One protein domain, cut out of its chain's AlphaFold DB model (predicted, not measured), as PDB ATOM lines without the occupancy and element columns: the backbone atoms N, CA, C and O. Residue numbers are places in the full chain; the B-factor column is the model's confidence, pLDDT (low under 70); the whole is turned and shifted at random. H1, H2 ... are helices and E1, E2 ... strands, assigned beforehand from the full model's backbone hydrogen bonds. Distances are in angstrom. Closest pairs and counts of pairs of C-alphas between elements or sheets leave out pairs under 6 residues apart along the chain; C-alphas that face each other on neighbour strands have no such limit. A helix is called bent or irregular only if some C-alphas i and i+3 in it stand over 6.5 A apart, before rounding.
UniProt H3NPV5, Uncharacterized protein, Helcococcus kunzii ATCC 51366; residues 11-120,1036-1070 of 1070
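Overview. This is residues 11 to 120 and 1036 to 1070 of the 1070 residues of an uncharacterized protein of Helcococcus kunzii ATCC 51366 (UniProt H3NPV5). One very long helix, H1, makes the length of a rod; the shorter H3 folds back beside its last part, the strand E3 runs beside H1, and H2 sits past its far end. Residues 11 to 22 of H1 stick out free, and a loose loop with the short H4 lies off to one side. The printed part has 145 residues, with four named helices and three named strands in the order H1, H2, H3, E1, E2, H4, E3; no two strands pair, and the class is mostly helix. The whole is only just loose, close to extended, with a radius of gyration of the C-alphas of 21.7 A and spans of 81 by 31 by 23 A.

Along the chain. H1, residues 11 to 54, measures 63.1 A from C-alpha 11 at (-0.606, 20.605, 90.640) to C-alpha 54 at (55.248, 18.029, 61.370). H3 is residues 75 to 93, 28.1 A, with a kink of 29 degrees near residue 87; it is only just irregular, with C-alphas 89 and 92 6.9 A apart. H2 is residues 59 to 65 and H4 residues 1044 to 1047. E1 is residues 103 to 106 and E2 residues 112 to 114. E3, residues 1061 to 1069, is 26.3 A long and ends at C-alpha 1069 at (56.824, 14.408, 67.183).

Arrangement. H1 touches H3 with residues 41 to 53 alone, at a shallow tilt of 27 degrees, opposite ways; their closest C-alphas, of Ser 49 and Ser 81, are 5.1 A apart. H1 and E3 have 12 pairs of C-alphas within 8 A, the closest those of Leu 50 and Arg 1068 at 6.5 A. The closest C-alphas of H3 and E2, of Glu 82 and Ile 112, are 6.4 A apart, and those of H3 and E1, of Ile 89 and Ser 103, 7.3 A. E1 and E3 are near each other. E1, E2 and E3 pair with no named strand. H2 and H4 are apart from H1. In H2 every O i to N i+4 pair is within hydrogen-bond range, in H1 39 of 40 and in H3 13 of 15; H4 is too short for such a pair, and its one O i to N i+3 pair is out of range.

Size, cuts and confidence. The C-alphas farthest apart, of Val 11 and Trp 64, are 81.1 A apart. Residues 121 to 1035 are not printed, and C-alphas 120 and 1036 are 38.2 A apart across the cut. Of the links printed whole, H4 to E3 is long. The mean pLDDT of the printed part is 76.5; residue 11, residues 91 to 110 and residues 1041 to 1059 are under 70.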
ATOM      1  N   VAL A  11      -1.149  21.291  91.826       68.88
ATOM      2  CA  VAL A  11      -0.606  20.605  90.640       68.88
ATOM      3  C   VAL A  11       0.452  21.471  89.958       68.88
ATOM      4  O   VAL A  11       1.496  20.964  89.582       68.88
ATOM      5  N   THR A  12       0.226  22.783  89.852       73.69
ATOM      6  CA  THR A  12       1.188  23.726  89.261       73.69
ATOM      7  C   THR A  12       2.456  23.848  90.104       73.69
ATOM      8  O   THR A  12       3.543  23.837  89.547       73.69
ATOM      9  N   VAL A  13       2.349  23.904  91.434       75.69
ATOM     10  CA  VAL A  13       3.473  23.975  92.378       75.69
ATOM     11  C   VAL A  13       4.241  22.661  92.383       75.69
ATOM     12  O   VAL A  13       5.454  22.708  92.271       75.69
ATOM     13  N   PHE A  14       3.562  21.509  92.430       76.06
ATOM     14  CA  PHE A  14       4.188  20.185  92.330       76.06
ATOM     15  C   PHE A  14       4.900  19.990  90.987       76.06
ATOM     16  O   PHE A  14       6.059  19.583  90.954       76.06
ATOM     17  N   LEU A  15       4.241  20.358  89.882       77.88
ATOM     18  CA  LEU A  15       4.839  20.331  88.551       77.88
ATOM     19  C   LEU A  15       6.043  21.273  88.485       77.88
ATOM     20  O   LEU A  15       7.077  20.866  87.989       77.88
ATOM     21  N   THR A  16       5.961  22.483  89.041       80.00
ATOM     22  CA  THR A  16       7.091  23.432  89.086       80.00
ATOM     23  C   THR A  16       8.238  22.900  89.957       80.00
ATOM     24  O   THR A  16       9.396  23.026  89.570       80.00
ATOM     25  N   LEU A  17       7.933  22.240  91.083       79.94
ATOM     26  CA  LEU A  17       8.904  21.626  91.999       79.94
ATOM     27  C   LEU A  17       9.698  20.485  91.357       79.94
ATOM     28  O   LEU A  17      10.832  20.256  91.754       79.94
ATOM     29  N   ILE A  18       9.123  19.785  90.375       82.06
ATOM     30  CA  ILE A  18       9.801  18.716  89.624       82.06
ATOM     31  C   ILE A  18      10.430  19.259  88.335       82.06
ATOM     32  O   ILE A  18      11.571  18.933  88.011       82.06
ATOM     33  N   LEU A  19       9.708  20.107  87.601       81.00
ATOM     34  CA  LEU A  19      10.109  20.620  86.294       81.00
ATOM     35  C   LEU A  19      11.331  21.536  86.399       81.00
ATOM     36  O   LEU A  19      12.230  21.415  85.575       81.00
ATOM     37  N   VAL A  20      11.401  22.413  87.408       79.00
ATOM     38  CA  VAL A  20      12.529  23.347  87.561       79.00
ATOM     39  C   VAL A  20      13.846  22.604  87.845       79.00
ATOM     40  O   VAL A  20      14.796  22.834  87.097       79.00
ATOM     41  N   PRO A  21      13.936  21.668  88.819       79.06
ATOM     42  CA  PRO A  21      15.148  20.868  89.011       79.06
ATOM     43  C   PRO A  21      15.488  19.979  87.815       79.06
ATOM     44  O   PRO A  21      16.657  19.870  87.461       79.06
ATOM     45  N   THR A  22      14.488  19.380  87.158       82.06
ATOM     46  CA  THR A  22      14.722  18.522  85.983       82.06
ATOM     47  C   THR A  22      15.289  19.331  84.815       82.06
ATOM     48  O   THR A  22      16.293  18.927  84.242       82.06
ATOM     49  N   LEU A  23      14.715  20.505  84.517       79.94
ATOM     50  CA  LEU A  23      15.221  21.426  83.493       79.94
ATOM     51  C   LEU A  23      16.634  21.925  83.814       79.94
ATOM     52  O   LEU A  23      17.455  22.053  82.907       79.94
ATOM     53  N   LEU A  24      16.931  22.188  85.089       77.62
ATOM     54  CA  LEU A  24      18.256  22.613  85.542       77.62
ATOM     55  C   LEU A  24      19.286  21.489  85.345       77.62
ATOM     56  O   LEU A  24      20.324  21.727  84.737       77.62
ATOM     57  N   ILE A  25      18.975  20.257  85.763       79.06
ATOM     58  CA  ILE A  25      19.853  19.088  85.582       79.06
ATOM     59  C   ILE A  25      20.088  18.804  84.093       79.06
ATOM     60  O   ILE A  25      21.236  18.654  83.681       79.06
ATOM     61  N   THR A  26      19.042  18.791  83.259       81.12
ATOM     62  CA  THR A  26      19.213  18.607  81.806       81.12
ATOM     63  C   THR A  26      20.026  19.735  81.181       81.12
ATOM     64  O   THR A  26      20.789  19.486  80.253       81.12
ATOM     65  N   SER A  27      19.910  20.959  81.710       79.12
ATOM     66  CA  SER A  27      20.699  22.096  81.233       79.12
ATOM     67  C   SER A  27      22.185  21.942  81.560       79.12
ATOM     68  O   SER A  27      23.020  22.175  80.690       79.12
ATOM     69  N   ILE A  28      22.507  21.464  82.768       78.62
ATOM     70  CA  ILE A  28      23.879  21.104  83.155       78.62
ATOM     71  C   ILE A  28      24.421  20.006  82.235       78.62
ATOM     72  O   ILE A  28      25.516  20.157  81.708       78.62
ATOM     73  N   PHE A  29      23.674  18.921  81.999       81.12
ATOM     74  CA  PHE A  29      24.142  17.820  81.144       81.12
ATOM     75  C   PHE A  29      24.442  18.265  79.710       81.12
ATOM     76  O   PHE A  29      25.441  17.834  79.141       81.12
ATOM     77  N   VAL A  30      23.607  19.131  79.131       82.50
ATOM     78  CA  VAL A  30      23.845  19.672  77.786       82.50
ATOM     79  C   VAL A  30      25.085  20.563  77.765       82.50
ATOM     80  O   VAL A  30      25.903  20.423  76.860       82.50
ATOM     81  N   ASP A  31      25.275  21.438  78.756       78.38
ATOM     82  CA  ASP A  31      26.475  22.278  78.809       78.38
ATOM     83  C   ASP A  31      27.753  21.458  79.093       78.38
ATOM     84  O   ASP A  31      28.777  21.702  78.459       78.38
ATOM     85  N   VAL A  32      27.699  20.423  79.939       80.12
ATOM     86  CA  VAL A  32      28.816  19.481  80.163       80.12
ATOM     87  C   VAL A  32      29.139  18.688  78.893       80.12
ATOM     88  O   VAL A  32      30.305  18.563  78.526       80.12
ATOM     89  N   ALA A  33      28.130  18.191  78.170       81.19
ATOM     90  CA  ALA A  33      28.340  17.500  76.897       81.19
ATOM     91  C   ALA A  33      29.006  18.410  75.852       81.19
ATOM     92  O   ALA A  33      29.873  17.960  75.107       81.19
ATOM     93  N   ARG A  34      28.656  19.703  75.824       80.69
ATOM     94  CA  ARG A  34      29.309  20.699  74.960       80.69
ATOM     95  C   ARG A  34      30.775  20.906  75.327       80.69
ATOM     96  O   ARG A  34      31.595  20.983  74.420       80.69
ATOM     97  N   VAL A  35      31.117  20.940  76.616       79.00
ATOM     98  CA  VAL A  35      32.516  21.012  77.072       79.00
ATOM     99  C   VAL A  35      33.320  19.808  76.568       79.00
ATOM    100  O   VAL A  35      34.370  19.998  75.963       79.00
ATOM    101  N   TYR A  36      32.805  18.579  76.700       80.81
ATOM    102  CA  TYR A  36      33.479  17.387  76.158       80.81
ATOM    103  C   TYR A  36      33.603  17.404  74.626       80.81
ATOM    104  O   TYR A  36      34.640  17.018  74.089       80.81
ATOM    105  N   LEU A  37      32.578  17.880  73.909       80.75
ATOM    106  CA  LEU A  37      32.633  18.026  72.450       80.75
ATOM    107  C   LEU A  37      33.675  19.061  72.012       80.75
ATOM    108  O   LEU A  37      34.390  18.822  71.042       80.75
ATOM    109  N   VAL A  38      33.784  20.190  72.722       79.31
ATOM    110  CA  VAL A  38      34.831  21.189  72.468       79.31
ATOM    111  C   VAL A  38      36.212  20.630  72.806       79.31
ATOM    112  O   VAL A  38      37.134  20.874  72.042       79.31
ATOM    113  N   SER A  39      36.356  19.833  73.869       81.69
ATOM    114  CA  SER A  39      37.617  19.146  74.198       81.69
ATOM    115  C   SER A  39      38.072  18.234  73.060       81.69
ATOM    116  O   SER A  39      39.189  18.363  72.578       81.69
ATOM    117  N   SER A  40      37.182  17.374  72.553       82.50
ATOM    118  CA  SER A  40      37.494  16.478  71.431       82.50
ATOM    119  C   SER A  40      37.783  17.238  70.129       82.50
ATOM    120  O   SER A  40      38.677  16.856  69.371       82.50
ATOM    121  N   LEU A  41      37.064  18.339  69.871       83.31
ATOM    122  CA  LEU A  41      37.332  19.217  68.730       83.31
ATOM    123  C   LEU A  41      38.693  19.905  68.861       83.31
ATOM    124  O   LEU A  41      39.409  19.998  67.873       83.31
ATOM    125  N   ALA A  42      39.044  20.370  70.059       84.00
ATOM    126  CA  ALA A  42      40.313  21.023  70.335       84.00
ATOM    127  C   ALA A  42      41.495  20.061  70.253       84.00
ATOM    128  O   ALA A  42      42.521  20.422  69.685       84.00
ATOM    129  N   GLU A  43      41.338  18.828  70.733       85.81
ATOM    130  CA  GLU A  43      42.323  17.764  70.537       85.81
ATOM    131  C   GLU A  43      42.513  17.449  69.050       85.81
ATOM    132  O   GLU A  43      43.639  17.414  68.571       85.81
ATOM    133  N   SER A  44      41.417  17.316  68.294       85.44
ATOM    134  CA  SER A  44      41.474  17.037  66.851       85.44
ATOM    135  C   SER A  44      42.077  18.195  66.049       85.44
ATOM    136  O   SER A  44      42.858  17.968  65.128       85.44
ATOM    137  N   ALA A  45      41.718  19.437  66.385       86.56
ATOM    138  CA  ALA A  45      42.274  20.640  65.770       86.56
ATOM    139  C   ALA A  45      43.758  20.787  66.112       86.56
ATOM    140  O   ALA A  45      44.561  21.074  65.234       86.56
ATOM    141  N   GLY A  46      44.132  20.527  67.366       88.19
ATOM    142  CA  GLY A  46      45.521  20.536  67.800       88.19
ATOM    143  C   GLY A  46      46.346  19.447  67.120       88.19
ATOM    144  O   GLY A  46      47.463  19.719  66.694       88.19
ATOM    145  N   ASP A  47      45.784  18.253  66.928       89.19
ATOM    146  CA  ASP A  47      46.410  17.178  66.156       89.19
ATOM    147  C   ASP A  47      46.578  17.538  64.687       89.19
ATOM    148  O   ASP A  47      47.634  17.275  64.117       89.19
ATOM    149  N   LEU A  48      45.576  18.158  64.066       88.50
ATOM    150  CA  LEU A  48      45.677  18.618  62.686       88.50
ATOM    151  C   LEU A  48      46.760  19.693  62.536       88.50
ATOM    152  O   LEU A  48      47.614  19.567  61.660       88.50
ATOM    153  N   SER A  49      46.764  20.701  63.411       89.44
ATOM    154  CA  SER A  49      47.756  21.777  63.414       89.44
ATOM    155  C   SER A  49      49.165  21.241  63.655       89.44
ATOM    156  O   SER A  49      50.077  21.551  62.886       89.44
ATOM    157  N   LEU A  50      49.354  20.383  64.662       89.81
ATOM    158  CA  LEU A  50      50.652  19.777  64.952       89.81
ATOM    159  C   LEU A  50      51.106  18.815  63.846       89.81
ATOM    160  O   LEU A  50      52.269  18.862  63.470       89.81
ATOM    161  N   ASN A  51      50.233  17.983  63.273       89.31
ATOM    162  CA  ASN A  51      50.606  17.103  62.157       89.31
ATOM    163  C   ASN A  51      50.912  17.895  60.875       89.31
ATOM    164  O   ASN A  51      51.825  17.534  60.137       89.31
ATOM    165  N   GLY A  52      50.193  18.995  60.626       88.62
ATOM    166  CA  GLY A  52      50.503  19.939  59.549       88.62
ATOM    167  C   GLY A  52      51.836  20.656  59.774       88.62
ATOM    168  O   GLY A  52      52.609  20.854  58.842       88.62
ATOM    169  N   LEU A  53      52.176  20.969  61.026       89.06
ATOM    170  CA  LEU A  53      53.500  21.470  61.378       89.06
ATOM    171  C   LEU A  53      54.571  20.404  61.097       89.06
ATOM    172  O   LEU A  53      55.531  20.674  60.374       89.06
ATOM    173  N   LEU A  54      54.363  19.176  61.580       88.81
ATOM    174  CA  LEU A  54      55.248  18.029  61.370       88.81
ATOM    175  C   LEU A  54      55.366  17.607  59.897       88.81
ATOM    176  O   LEU A  54      56.306  16.911  59.548       88.81
ATOM    177  N   SER A  55      54.516  18.058  58.972       89.19
ATOM    178  CA  SER A  55      54.757  17.785  57.546       89.19
ATOM    179  C   SER A  55      55.998  18.512  57.001       89.19
ATOM    180  O   SER A  55      56.454  18.216  55.899       89.19
ATOM    181  N   ASN A  56      56.555  19.465  57.754       89.31
ATOM    182  CA  ASN A  56      57.714  20.270  57.375       89.31
ATOM    183  C   ASN A  56      59.024  19.704  57.945       89.31
ATOM    184  O   ASN A  56      59.714  20.365  58.725       89.31
ATOM    185  N   TYR A  57      59.349  18.471  57.565       90.31
ATOM    186  CA  TYR A  57      60.616  17.827  57.916       90.31
ATOM    187  C   TYR A  57      61.771  18.252  56.999       90.31
ATOM    188  O   TYR A  57      61.566  18.799  55.912       90.31
ATOM    189  N   ASP A  58      62.994  17.978  57.444       92.12
ATOM    190  CA  ASP A  58      64.203  18.074  56.630       92.12
ATOM    191  C   ASP A  58      64.339  16.840  55.720       92.12
ATOM    192  O   ASP A  58      64.636  15.731  56.171       92.12
ATOM    193  N   GLY A  59      64.070  17.030  54.425       89.69
ATOM    194  CA  GLY A  59      64.112  15.955  53.435       89.69
ATOM    195  C   GLY A  59      65.518  15.431  53.149       89.69
ATOM    196  O   GLY A  59      65.666  14.233  52.933       89.69
ATOM    197  N   ASP A  60      66.543  16.290  53.188       89.88
ATOM    198  CA  ASP A  60      67.933  15.875  52.960       89.88
ATOM    199  C   ASP A  60      68.423  14.988  54.112       89.88
ATOM    200  O   ASP A  60      69.052  13.956  53.881       89.88
ATOM    201  N   LEU A  61      68.087  15.355  55.351       92.00
ATOM    202  CA  LEU A  61      68.427  14.586  56.549       92.00
ATOM    203  C   LEU A  61      67.771  13.192  56.560       92.00
ATOM    204  O   LEU A  61      68.424  12.199  56.899       92.00
ATOM    205  N   LEU A  62      66.503  13.108  56.143       91.50
ATOM    206  CA  LEU A  62      65.777  11.841  56.035       91.50
ATOM    207  C   LEU A  62      66.303  10.964  54.891       91.50
ATOM    208  O   LEU A  62      66.478   9.764  55.086       91.50
ATOM    209  N   ASP A  63      66.558  11.546  53.717       91.31
ATOM    210  CA  ASP A  63      67.067  10.831  52.538       91.31
ATOM    211  C   ASP A  63      68.464  10.256  52.804       91.31
ATOM    212  O   ASP A  63      68.705   9.068  52.601       91.31
ATOM    213  N   TRP A  64      69.367  11.059  53.377       90.44
ATOM    214  CA  TRP A  64      70.771  10.674  53.529       90.44
ATOM    215  C   TRP A  64      71.039   9.821  54.754       90.44
ATOM    216  O   TRP A  64      71.771   8.838  54.648       90.44
ATOM    217  N   TYR A  65      70.437  10.167  55.891       91.88
ATOM    218  CA  TYR A  65      70.738   9.549  57.183       91.88
ATOM    219  C   TYR A  65      69.540   8.840  57.816       91.88
ATOM    220  O   TYR A  65      69.689   8.128  58.803       91.88
ATOM    221  N   GLY A  66      68.340   8.974  57.250       89.94
ATOM    222  CA  GLY A  66      67.156   8.322  57.800       89.94
ATOM    223  C   GLY A  66      66.641   8.949  59.095       89.94
ATOM    224  O   GLY A  66      65.804   8.339  59.761       89.94
ATOM    225  N   PHE A  67      67.128  10.135  59.468       91.75
ATOM    226  CA  PHE A  67      66.677  10.853  60.658       91.75
ATOM    227  C   PHE A  67      65.481  11.739  60.311       91.75
ATOM    228  O   PHE A  67      65.493  12.450  59.308       91.75
ATOM    229  N   MET A  68      64.450  11.716  61.156       88.31
ATOM    230  CA  MET A  68      63.319  12.631  61.032       88.31
ATOM    231  C   MET A  68      63.439  13.770  62.043       88.31
ATOM    232  O   MET A  68      63.547  13.554  63.247       88.31
ATOM    233  N   GLY A  69      63.397  14.995  61.534       89.56
ATOM    234  CA  GLY A  69      63.400  16.218  62.324       89.56
ATOM    235  C   GLY A  69      62.907  17.390  61.488       89.56
ATOM    236  O   GLY A  69      62.775  17.287  60.265       89.56
ATOM    237  N   SER A  70      62.619  18.509  62.147       90.06
ATOM    238  CA  SER A  70      62.136  19.709  61.469       90.06
ATOM    239  C   SER A  70      63.173  20.309  60.525       90.06
ATOM    240  O   SER A  70      64.382  20.190  60.737       90.06
ATOM    241  N   ALA A  71      62.690  21.049  59.528       87.69
ATOM    242  CA  ALA A  71      63.534  21.941  58.743       87.69
ATOM    243  C   ALA A  71      64.236  22.995  59.631       87.69
ATOM    244  O   ALA A  71      63.737  23.356  60.699       87.69
ATOM    245  N   GLN A  72      65.366  23.530  59.151       88.06
ATOM    246  CA  GLN A  72      66.229  24.473  59.886       88.06
ATOM    247  C   GLN A  72      65.513  25.761  60.349       88.06
ATOM    248  O   GLN A  72      65.859  26.317  61.387       88.06
ATOM    249  N   SER A  73      64.503  26.236  59.607       86.62
ATOM    250  CA  SER A  73      63.690  27.407  59.972       86.62
ATOM    251  C   SER A  73      62.212  27.031  60.055       86.62
ATOM    252  O   SER A  73      61.620  26.594  59.064       86.62
ATOM    253  N   MET A  74      61.625  27.199  61.244       86.19
ATOM    254  CA  MET A  74      60.258  26.757  61.544       86.19
ATOM    255  C   MET A  74      59.358  27.849  62.134       86.19
ATOM    256  O   MET A  74      58.159  27.631  62.264       86.19
ATOM    257  N   ASP A  75      59.889  29.020  62.482       83.62
ATOM    258  CA  ASP A  75      59.143  30.022  63.258       83.62
ATOM    259  C   ASP A  75      57.917  30.564  62.493       83.62
ATOM    260  O   ASP A  75      56.826  30.673  63.060       83.62
ATOM    261  N   ASP A  76      58.053  30.788  61.182       83.75
ATOM    262  CA  ASP A  76      56.939  31.193  60.311       83.75
ATOM    263  C   ASP A  76      55.871  30.090  60.206       83.75
ATOM    264  O   ASP A  76      54.669  30.358  60.220       83.75
ATOM    265  N   LYS A  77      56.298  28.823  60.158       86.75
ATOM    266  CA  LYS A  77      55.400  27.664  60.038       86.75
ATOM    267  C   LYS A  77      54.683  27.347  61.346       86.75
ATOM    268  O   LYS A  77      53.519  26.958  61.320       86.75
ATOM    269  N   MET A  78      55.349  27.547  62.484       87.06
ATOM    270  CA  MET A  78      54.721  27.491  63.806       87.06
ATOM    271  C   MET A  78      53.626  28.546  63.913       87.06
ATOM    272  O   MET A  78      52.519  28.219  64.322       87.06
ATOM    273  N   SER A  79      53.904  29.774  63.469       86.88
ATOM    274  CA  SER A  79      52.924  30.865  63.477       86.88
ATOM    275  C   SER A  79      51.712  30.552  62.590       86.88
ATOM    276  O   SER A  79      50.579  30.718  63.034       86.88
ATOM    277  N   SER A  80      51.935  30.012  61.385       85.88
ATOM    278  CA  SER A  80      50.855  29.555  60.494       85.88
ATOM    279  C   SER A  80      50.023  28.428  61.117       85.88
ATOM    280  O   SER A  80      48.803  28.474  61.080       85.88
ATOM    281  N   SER A  81      50.664  27.436  61.742       87.38
ATOM    282  CA  SER A  81      49.976  26.310  62.395       87.38
ATOM    283  C   SER A  81      49.166  26.746  63.628       87.38
ATOM    284  O   SER A  81      48.080  26.221  63.892       87.38
ATOM    285  N   GLU A  82      49.659  27.743  64.372       87.38
ATOM    286  CA  GLU A  82      48.905  28.390  65.449       87.38
ATOM    287  C   GLU A  82      47.680  29.140  64.922       87.38
ATOM    288  O   GLU A  82      46.623  29.108  65.558       87.38
ATOM    289  N   GLU A  83      47.810  29.828  63.787       85.69
ATOM    290  CA  GLU A  83      46.696  30.503  63.123       85.69
ATOM    291  C   GLU A  83      45.657  29.489  62.637       85.69
ATOM    292  O   GLU A  83      44.488  29.642  62.977       85.69
ATOM    293  N   ASP A  84      46.079  28.393  61.997       84.88
ATOM    294  CA  ASP A  84      45.200  27.294  61.577       84.88
ATOM    295  C   ASP A  84      44.440  26.687  62.768       84.88
ATOM    296  O   ASP A  84      43.251  26.366  62.669       84.88
ATOM    297  N   PHE A  85      45.096  26.555  63.928       86.56
ATOM    298  CA  PHE A  85      44.444  26.107  65.161       86.56
ATOM    299  C   PHE A  85      43.389  27.121  65.623       86.56
ATOM    300  O   PHE A  85      42.234  26.760  65.866       86.56
ATOM    301  N   LYS A  86      43.769  28.403  65.720       83.94
ATOM    302  CA  LYS A  86      42.878  29.503  66.126       83.94
ATOM    303  C   LYS A  86      41.678  29.604  65.184       83.94
ATOM    304  O   LYS A  86      40.548  29.718  65.661       83.94
ATOM    305  N   GLU A  87      41.897  29.511  63.877       79.00
ATOM    306  CA  GLU A  87      40.858  29.513  62.857       79.00
ATOM    307  C   GLU A  87      40.005  28.250  62.947       79.00
ATOM    308  O   GLU A  87      38.794  28.368  62.935       79.00
ATOM    309  N   THR A  88      40.543  27.049  63.148       79.75
ATOM    310  CA  THR A  88      39.722  25.824  63.283       79.75
ATOM    311  C   THR A  88      38.796  25.875  64.506       79.75
ATOM    312  O   THR A  88      37.637  25.457  64.441       79.75
ATOM    313  N   ILE A  89      39.273  26.446  65.615       78.19
ATOM    314  CA  ILE A  89      38.469  26.684  66.822       78.19
ATOM    315  C   ILE A  89      37.438  27.808  66.604       78.19
ATOM    316  O   ILE A  89      36.329  27.737  67.142       78.19
ATOM    317  N   SER A  90      37.766  28.815  65.788       70.06
ATOM    318  CA  SER A  90      36.924  30.003  65.553       70.06
ATOM    319  C   SER A  90      35.985  29.895  64.340       70.06
ATOM    320  O   SER A  90      34.955  30.557  64.306       70.06
ATOM    321  N   SER A  91      36.281  29.065  63.341       61.09
ATOM    322  CA  SER A  91      35.627  29.023  62.016       61.09
ATOM    323  C   SER A  91      34.307  28.256  62.006       61.09
ATOM    324  O   SER A  91      33.536  28.355  61.054       61.09
ATOM    325  N   LYS A  92      33.940  27.581  63.101       57.50
ATOM    326  CA  LYS A  92      32.576  27.048  63.278       57.50
ATOM    327  C   LYS A  92      31.550  28.109  63.724       57.50
ATOM    328  O   LYS A  92      30.482  27.747  64.211       57.50
ATOM    329  N   ILE A  93      31.863  29.400  63.556       50.00
ATOM    330  CA  ILE A  93      31.051  30.553  63.995       50.00
ATOM    331  C   ILE A  93      30.204  31.187  62.863       50.00
ATOM    332  O   ILE A  93      29.340  32.013  63.150       50.00
ATOM    333  N   GLU A  94      30.331  30.782  61.594       44.94
ATOM    334  CA  GLU A  94      29.642  31.477  60.481       44.94
ATOM    335  C   GLU A  94      28.387  30.806  59.888       44.94
ATOM    336  O   GLU A  94      27.974  31.165  58.789       44.94
ATOM    337  N   ASP A  95      27.687  29.925  60.614       43.62
ATOM    338  CA  ASP A  95      26.305  29.582  60.236       43.62
ATOM    339  C   ASP A  95      25.309  30.314  61.148       43.62
ATOM    340  O   ASP A  95      25.133  29.994  62.327       43.62
ATOM    341  N   LYS A  96      24.690  31.368  60.599       49.16
ATOM    342  CA  LYS A  96      23.987  32.467  61.296       49.16
ATOM    343  C   LYS A  96      22.798  32.082  62.189       49.16
ATOM    344  O   LYS A  96      22.146  32.982  62.711       49.16
ATOM    345  N   ASN A  97      22.503  30.799  62.401       46.72
ATOM    346  CA  ASN A  97      21.276  30.384  63.080       46.72
ATOM    347  C   ASN A  97      21.429  29.545  64.358       46.72
ATOM    348  O   ASN A  97      20.441  29.478  65.079       46.72
ATOM    349  N   PHE A  98      22.590  28.983  64.730       49.75
ATOM    350  CA  PHE A  98      22.745  28.321  66.047       49.75
ATOM    351  C   PHE A  98      24.218  28.203  66.494       49.75
ATOM    352  O   PHE A  98      24.967  27.361  66.008       49.75
ATOM    353  N   ASN A  99      24.625  29.006  67.484       58.88
ATOM    354  CA  ASN A  99      25.996  29.043  68.021       58.88
ATOM    355  C   ASN A  99      26.217  27.954  69.100       58.88
ATOM    356  O   ASN A  99      26.278  28.233  70.297       58.88
ATOM    357  N   PHE A 100      26.273  26.680  68.692       60.12
ATOM    358  CA  PHE A 100      26.299  25.541  69.626       60.12
ATOM    359  C   PHE A 100      27.680  25.263  70.257       60.12
ATOM    360  O   PHE A 100      27.723  24.689  71.337       60.12
ATOM    361  N   LEU A 101      28.808  25.690  69.674       62.12
ATOM    362  CA  LEU A 101      30.169  25.311  70.129       62.12
ATOM    363  C   LEU A 101      31.111  26.505  70.390       62.12
ATOM    364  O   LEU A 101      32.319  26.394  70.216       62.12
ATOM    365  N   THR A 102      30.584  27.661  70.809       64.00
ATOM    366  CA  THR A 102      31.410  28.855  71.055       64.00
ATOM    367  C   THR A 102      32.409  28.645  72.198       64.00
ATOM    368  O   THR A 102      32.036  28.450  73.359       64.00
ATOM    369  N   SER A 103      33.694  28.728  71.863       65.56
ATOM    370  CA  SER A 103      34.800  28.718  72.818       65.56
ATOM    371  C   SER A 103      35.722  29.910  72.566       65.56
ATOM    372  O   SER A 103      35.763  30.450  71.461       65.56
ATOM    373  N   LYS A 104      36.403  30.377  73.612       68.06
ATOM    374  CA  LYS A 104      37.368  31.475  73.551       68.06
ATOM    375  C   LYS A 104      38.700  30.994  74.110       68.06
ATOM    376  O   LYS A 104      38.726  30.381  75.174       68.06
ATOM    377  N   ILE A 105      39.785  31.301  73.410       68.12
ATOM    378  CA  ILE A 105      41.147  31.073  73.899       68.12
ATOM    379  C   ILE A 105      41.451  32.117  74.983       68.12
ATOM    380  O   ILE A 105      41.246  33.315  74.766       68.12
ATOM    381  N   GLU A 106      41.902  31.674  76.156       66.75
ATOM    382  CA  GLU A 106      42.312  32.547  77.258       66.75
ATOM    383  C   GLU A 106      43.842  32.541  77.423       66.75
ATOM    384  O   GLU A 106      44.448  31.496  77.634       66.75
ATOM    385  N   GLY A 107      44.456  33.731  77.403       59.28
ATOM    386  CA  GLY A 107      45.688  34.006  78.152       59.28
ATOM    387  C   GLY A 107      47.059  33.739  77.514       59.28
ATOM    388  O   GLY A 107      48.038  34.046  78.186       59.28
ATOM    389  N   GLU A 108      47.190  33.243  76.279       58.06
ATOM    390  CA  GLU A 108      48.520  32.985  75.683       58.06
ATOM    391  C   GLU A 108      48.666  33.538  74.253       58.06
ATOM    392  O   GLU A 108      47.854  33.246  73.373       58.06
ATOM    393  N   ASP A 109      49.725  34.331  74.026       60.09
ATOM    394  CA  ASP A 109      50.075  34.886  72.707       60.09
ATOM    395  C   ASP A 109      50.730  33.836  71.786       60.09
ATOM    396  O   ASP A 109      50.507  33.873  70.576       60.09
ATOM    397  N   LYS A 110      51.485  32.878  72.357       68.00
ATOM    398  CA  LYS A 110      52.090  31.720  71.668       68.00
ATOM    399  C   LYS A 110      51.539  30.418  72.239       68.00
ATOM    400  O   LYS A 110      51.627  30.202  73.443       68.00
ATOM    401  N   ILE A 111      51.007  29.567  71.370       82.25
ATOM    402  CA  ILE A 111      50.281  28.333  71.718       82.25
ATOM    403  C   ILE A 111      51.124  27.087  71.400       82.25
ATOM    404  O   ILE A 111      51.014  26.064  72.079       82.25
ATOM    405  N   ILE A 112      51.995  27.161  70.390       86.50
ATOM    406  CA  ILE A 112      52.884  26.081  69.964       86.50
ATOM    407  C   ILE A 112      54.325  26.441  70.330       86.50
ATOM    408  O   ILE A 112      54.843  27.510  70.010       86.50
ATOM    409  N   THR A 113      55.013  25.514  70.990       87.50
ATOM    410  CA  THR A 113      56.391  25.698  71.460       87.50
ATOM    411  C   THR A 113      57.288  24.531  71.056       87.50
ATOM    412  O   THR A 113      56.843  23.384  70.931       87.50
ATOM    413  N   LYS A 114      58.575  24.833  70.836       87.56
ATOM    414  CA  LYS A 114      59.633  23.830  70.662       87.56
ATOM    415  C   LYS A 114      59.970  23.251  72.033       87.56
ATOM    416  O   LYS A 114      60.122  23.991  73.002       87.56
ATOM    417  N   MET A 115      60.109  21.936  72.119       82.88
ATOM    418  CA  MET A 115      60.553  21.281  73.348       82.88
ATOM    419  C   MET A 115      62.085  21.377  73.443       82.88
ATOM    420  O   MET A 115      62.781  20.614  72.781       82.88
ATOM    421  N   GLU A 116      62.614  22.297  74.257       72.31
ATOM    422  CA  GLU A 116      64.040  22.704  74.242       72.31
ATOM    423  C   GLU A 116      65.068  21.552  74.291       72.31
ATOM    424  O   GLU A 116      66.131  21.671  73.694       72.31
ATOM    425  N   LYS A 117      64.751  20.419  74.937       79.62
ATOM    426  CA  LYS A 117      65.638  19.238  75.082       79.62
ATOM    427  C   LYS A 117      65.363  18.090  74.099       79.62
ATOM    428  O   LYS A 117      65.721  16.948  74.361       79.62
ATOM    429  N   TYR A 118      64.643  18.363  73.017       85.38
ATOM    430  CA  TYR A 118      64.161  17.348  72.074       85.38
ATOM    431  C   TYR A 118      64.503  17.716  70.626       85.38
ATOM    432  O   TYR A 118      63.675  17.603  69.723       85.38
ATOM    433  N   ASN A 119      65.723  18.196  70.418       88.94
ATOM    434  CA  ASN A 119      66.306  18.422  69.101       88.94
ATOM    435  C   ASN A 119      67.340  17.322  68.794       88.94
ATOM    436  O   ASN A 119      67.781  16.606  69.695       88.94
ATOM    437  N   LEU A 120      67.737  17.189  67.528       87.94
ATOM    438  CA  LEU A 120      68.689  16.165  67.077       87.94
ATOM    439  C   LEU A 120      70.148  16.451  67.471       87.94
ATOM    440  O   LEU A 120      71.051  15.749  67.039       87.94
ATOM    441  N   VAL A1036      34.740  27.483  77.371       76.56
ATOM    442  CA  VAL A1036      33.457  27.223  76.721       76.56
ATOM    443  C   VAL A1036      32.384  28.029  77.428       76.56
ATOM    444  O   VAL A1036      32.154  27.861  78.624       76.56
ATOM    445  N   ASN A1037      31.686  28.889  76.691       73.88
ATOM    446  CA  ASN A1037      30.570  29.619  77.278       73.88
ATOM    447  C   ASN A1037      29.364  28.667  77.454       73.88
ATOM    448  O   ASN A1037      28.923  28.046  76.472       73.88
ATOM    449  N   PRO A1038      28.796  28.545  78.671       70.62
ATOM    450  CA  PRO A1038      27.543  27.822  78.881       70.62
ATOM    451  C   PRO A1038      26.446  28.422  78.000       70.62
ATOM    452  O   PRO A1038      26.361  29.636  77.873       70.62
ATOM    453  N   LEU A1039      25.607  27.593  77.386       73.38
ATOM    454  CA  LEU A1039      24.540  28.032  76.483       73.38
ATOM    455  C   LEU A1039      23.231  28.144  77.254       73.38
ATOM    456  O   LEU A1039      22.543  29.162  77.181       73.38
ATOM    457  N   LEU A1040      22.889  27.116  78.031       74.69
ATOM    458  CA  LEU A1040      21.593  27.052  78.699       74.69
ATOM    459  C   LEU A1040      21.574  27.895  79.973       74.69
ATOM    460  O   LEU A1040      20.593  28.596  80.213       74.69
ATOM    461  N   PHE A1041      22.678  27.942  80.722       66.19
ATOM    462  CA  PHE A1041      22.815  28.842  81.879       66.19
ATOM    463  C   PHE A1041      22.843  30.335  81.517       66.19
ATOM    464  O   PHE A1041      22.541  31.169  82.370       66.19
ATOM    465  N   THR A1042      23.151  30.685  80.262       62.09
ATOM    466  CA  THR A1042      23.100  32.079  79.777       62.09
ATOM    467  C   THR A1042      21.712  32.531  79.321       62.09
ATOM    468  O   THR A1042      21.524  33.706  79.003       62.09
ATOM    469  N   LEU A1043      20.714  31.638  79.299       67.50
ATOM    470  CA  LEU A1043      19.355  32.007  78.910       67.50
ATOM    471  C   LEU A1043      18.706  32.952  79.946       67.50
ATOM    472  O   LEU A1043      18.908  32.781  81.155       67.50
ATOM    473  N   PRO A1044      17.831  33.889  79.518       62.34
ATOM    474  CA  PRO A1044      17.162  34.845  80.412       62.34
ATOM    475  C   PRO A1044      16.381  34.194  81.564       62.34
ATOM    476  O   PRO A1044      16.173  34.816  82.605       62.34
ATOM    477  N   LEU A1045      15.960  32.937  81.375       64.31
ATOM    478  CA  LEU A1045      15.257  32.122  82.365       64.31
ATOM    479  C   LEU A1045      16.094  31.892  83.636       64.31
ATOM    480  O   LEU A1045      15.544  31.890  84.735       64.31
ATOM    481  N   PHE A1046      17.414  31.745  83.491       61.97
ATOM    482  CA  PHE A1046      18.347  31.498  84.593       61.97
ATOM    483  C   PHE A1046      19.087  32.773  85.037       61.97
ATOM    484  O   PHE A1046      19.490  32.872  86.194       61.97
ATOM    485  N   ALA A1047      19.166  33.796  84.176       53.31
ATOM    486  CA  ALA A1047      19.858  35.066  84.432       53.31
ATOM    487  C   ALA A1047      19.357  35.849  85.668       53.31
ATOM    488  O   ALA A1047      20.128  36.569  86.301       53.31
ATOM    489  N   LYS A1048      18.077  35.703  86.052       53.41
ATOM    490  CA  LYS A1048      17.516  36.339  87.265       53.41
ATOM    491  C   LYS A1048      17.919  35.655  88.576       53.41
ATOM    492  O   LYS A1048      17.811  36.281  89.626       53.41
ATOM    493  N   TYR A1049      18.362  34.399  88.528       54.00
ATOM    494  CA  TYR A1049      18.729  33.615  89.713       54.00
ATOM    495  C   TYR A1049      20.228  33.670  90.032       54.00
ATOM    496  O   TYR A1049      20.633  33.246  91.110       54.00
ATOM    497  N   THR A1050      21.049  34.199  89.123       51.75
ATOM    498  CA  THR A1050      22.516  34.124  89.208       51.75
ATOM    499  C   THR A1050      23.208  35.451  89.541       51.75
ATOM    500  O   THR A1050      24.423  35.456  89.720       51.75
ATOM    501  N   ASN A1051      22.466  36.565  89.667       44.94
ATOM    502  CA  ASN A1051      22.927  37.888  90.141       44.94
ATOM    503  C   ASN A1051      24.325  38.326  89.632       44.94
ATOM    504  O   ASN A1051      25.086  38.980  90.343       44.94
ATOM    505  N   GLY A1052      24.679  37.936  88.403       49.22
ATOM    506  CA  GLY A1052      25.965  38.253  87.779       49.22
ATOM    507  C   GLY A1052      27.217  37.697  88.477       49.22
ATOM    508  O   GLY A1052      28.302  38.181  88.180       49.22
ATOM    509  N   LYS A1053      27.109  36.724  89.397       44.94
ATOM    510  CA  LYS A1053      28.255  36.187  90.165       44.94
ATOM    511  C   LYS A1053      28.231  34.666  90.326       44.94
ATOM    512  O   LYS A1053      28.388  34.148  91.428       44.94
ATOM    513  N   ILE A1054      28.065  33.935  89.230       47.62
ATOM    514  CA  ILE A1054      28.659  32.598  89.170       47.62
ATOM    515  C   ILE A1054      29.842  32.718  88.220       47.62
ATOM    516  O   ILE A1054      29.684  32.619  87.006       47.62
ATOM    517  N   GLU A1055      31.022  32.986  88.779       48.31
ATOM    518  CA  GLU A1055      32.263  32.581  88.130       48.31
ATOM    519  C   GLU A1055      32.207  31.054  88.073       48.31
ATOM    520  O   GLU A1055      32.437  30.361  89.060       48.31
ATOM    521  N   LEU A1056      31.766  30.520  86.932       54.16
ATOM    522  CA  LEU A1056      31.792  29.088  86.629       54.16
ATOM    523  C   LEU A1056      33.245  28.666  86.350       54.16
ATOM    524  O   LEU A1056      33.543  28.086  85.308       54.16
ATOM    525  N   GLU A1057      34.165  29.017  87.245       52.88
ATOM    526  CA  GLU A1057      35.568  28.641  87.148       52.88
ATOM    527  C   GLU A1057      35.714  27.185  87.592       52.88
ATOM    528  O   GLU A1057      35.333  26.806  88.700       52.88
ATOM    529  N   GLY A1058      36.190  26.342  86.673       60.53
ATOM    530  CA  GLY A1058      36.440  24.923  86.918       60.53
ATOM    531  C   GLY A1058      35.999  24.031  85.760       60.53
ATOM    532  O   GLY A1058      36.837  23.514  85.039       60.53
ATOM    533  N   TRP A1059      34.689  23.841  85.562       68.75
ATOM    534  CA  TRP A1059      34.177  22.876  84.570       68.75
ATOM    535  C   TRP A1059      33.987  23.449  83.158       68.75
ATOM    536  O   TRP A1059      33.733  22.689  82.231       68.75
ATOM    537  N   THR A1060      34.078  24.772  82.986       70.62
ATOM    538  CA  THR A1060      33.934  25.446  81.679       70.62
ATOM    539  C   THR A1060      35.271  25.754  81.003       70.62
ATOM    540  O   THR A1060      35.292  26.218  79.863       70.62
ATOM    541  N   THR A1061      36.380  25.485  81.695       74.56
ATOM    542  CA  THR A1061      37.746  25.730  81.229       74.56
ATOM    543  C   THR A1061      38.422  24.396  80.944       74.56
ATOM    544  O   THR A1061      38.376  23.484  81.766       74.56
ATOM    545  N   LEU A1062      39.037  24.285  79.773       76.81
ATOM    546  CA  LEU A1062      39.736  23.107  79.281       76.81
ATOM    547  C   LEU A1062      41.211  23.454  79.099       76.81
ATOM    548  O   LEU A1062      41.536  24.392  78.369       76.81
ATOM    549  N   ASP A1063      42.089  22.684  79.735       83.88
ATOM    550  CA  ASP A1063      43.523  22.732  79.472       83.88
ATOM    551  C   ASP A1063      43.829  21.753  78.326       83.88
ATOM    552  O   ASP A1063      43.660  20.543  78.473       83.88
ATOM    553  N   VAL A1064      44.262  22.276  77.180       83.56
ATOM    554  CA  VAL A1064      44.734  21.470  76.048       83.56
ATOM    555  C   VAL A1064      46.251  21.379  76.154       83.56
ATOM    556  O   VAL A1064      46.930  22.405  76.131       83.56
ATOM    557  N   ASP A1065      46.779  20.163  76.292       89.31
ATOM    558  CA  ASP A1065      48.217  19.879  76.353       89.31
ATOM    559  C   ASP A1065      48.530  18.682  75.445       89.31
ATOM    560  O   ASP A1065      48.302  17.526  75.803       89.31
ATOM    561  N   LEU A1066      48.998  18.974  74.232       90.06
ATOM    562  CA  LEU A1066      49.309  17.981  73.210       90.06
ATOM    563  C   LEU A1066      50.796  18.019  72.884       90.06
ATOM    564  O   LEU A1066      51.373  19.083  72.673       90.06
ATOM    565  N   ILE A1067      51.398  16.838  72.776       90.44
ATOM    566  CA  ILE A1067      52.768  16.664  72.296       90.44
ATOM    567  C   ILE A1067      52.721  15.747  71.081       90.44
ATOM    568  O   ILE A1067      52.141  14.657  71.134       90.44
ATOM    569  N   ARG A1068      53.333  16.188  69.983       89.19
ATOM    570  CA  ARG A1068      53.509  15.393  68.766       89.19
ATOM    571  C   ARG A1068      54.954  15.520  68.304       89.19
ATOM    572  O   ARG A1068      55.582  16.561  68.490       89.19
ATOM    573  N   GLY A1069      55.485  14.443  67.749       87.00
ATOM    574  CA  GLY A1069      56.824  14.408  67.183       87.00
ATOM    575  C   GLY A1069      56.859  13.518  65.959       87.00
ATOM    576  O   GLY A1069      55.870  12.835  65.675       87.00
ATOM    577  N   TYR A1070      57.979  13.594  65.255       81.62
ATOM    578  CA  TYR A1070      58.240  12.814  64.052       81.62
ATOM    579  C   TYR A1070      58.294  11.305  64.299       81.62
ATOM    580  O   TYR A1070      58.646  10.891  65.433       81.62
TER     581      TYR A1070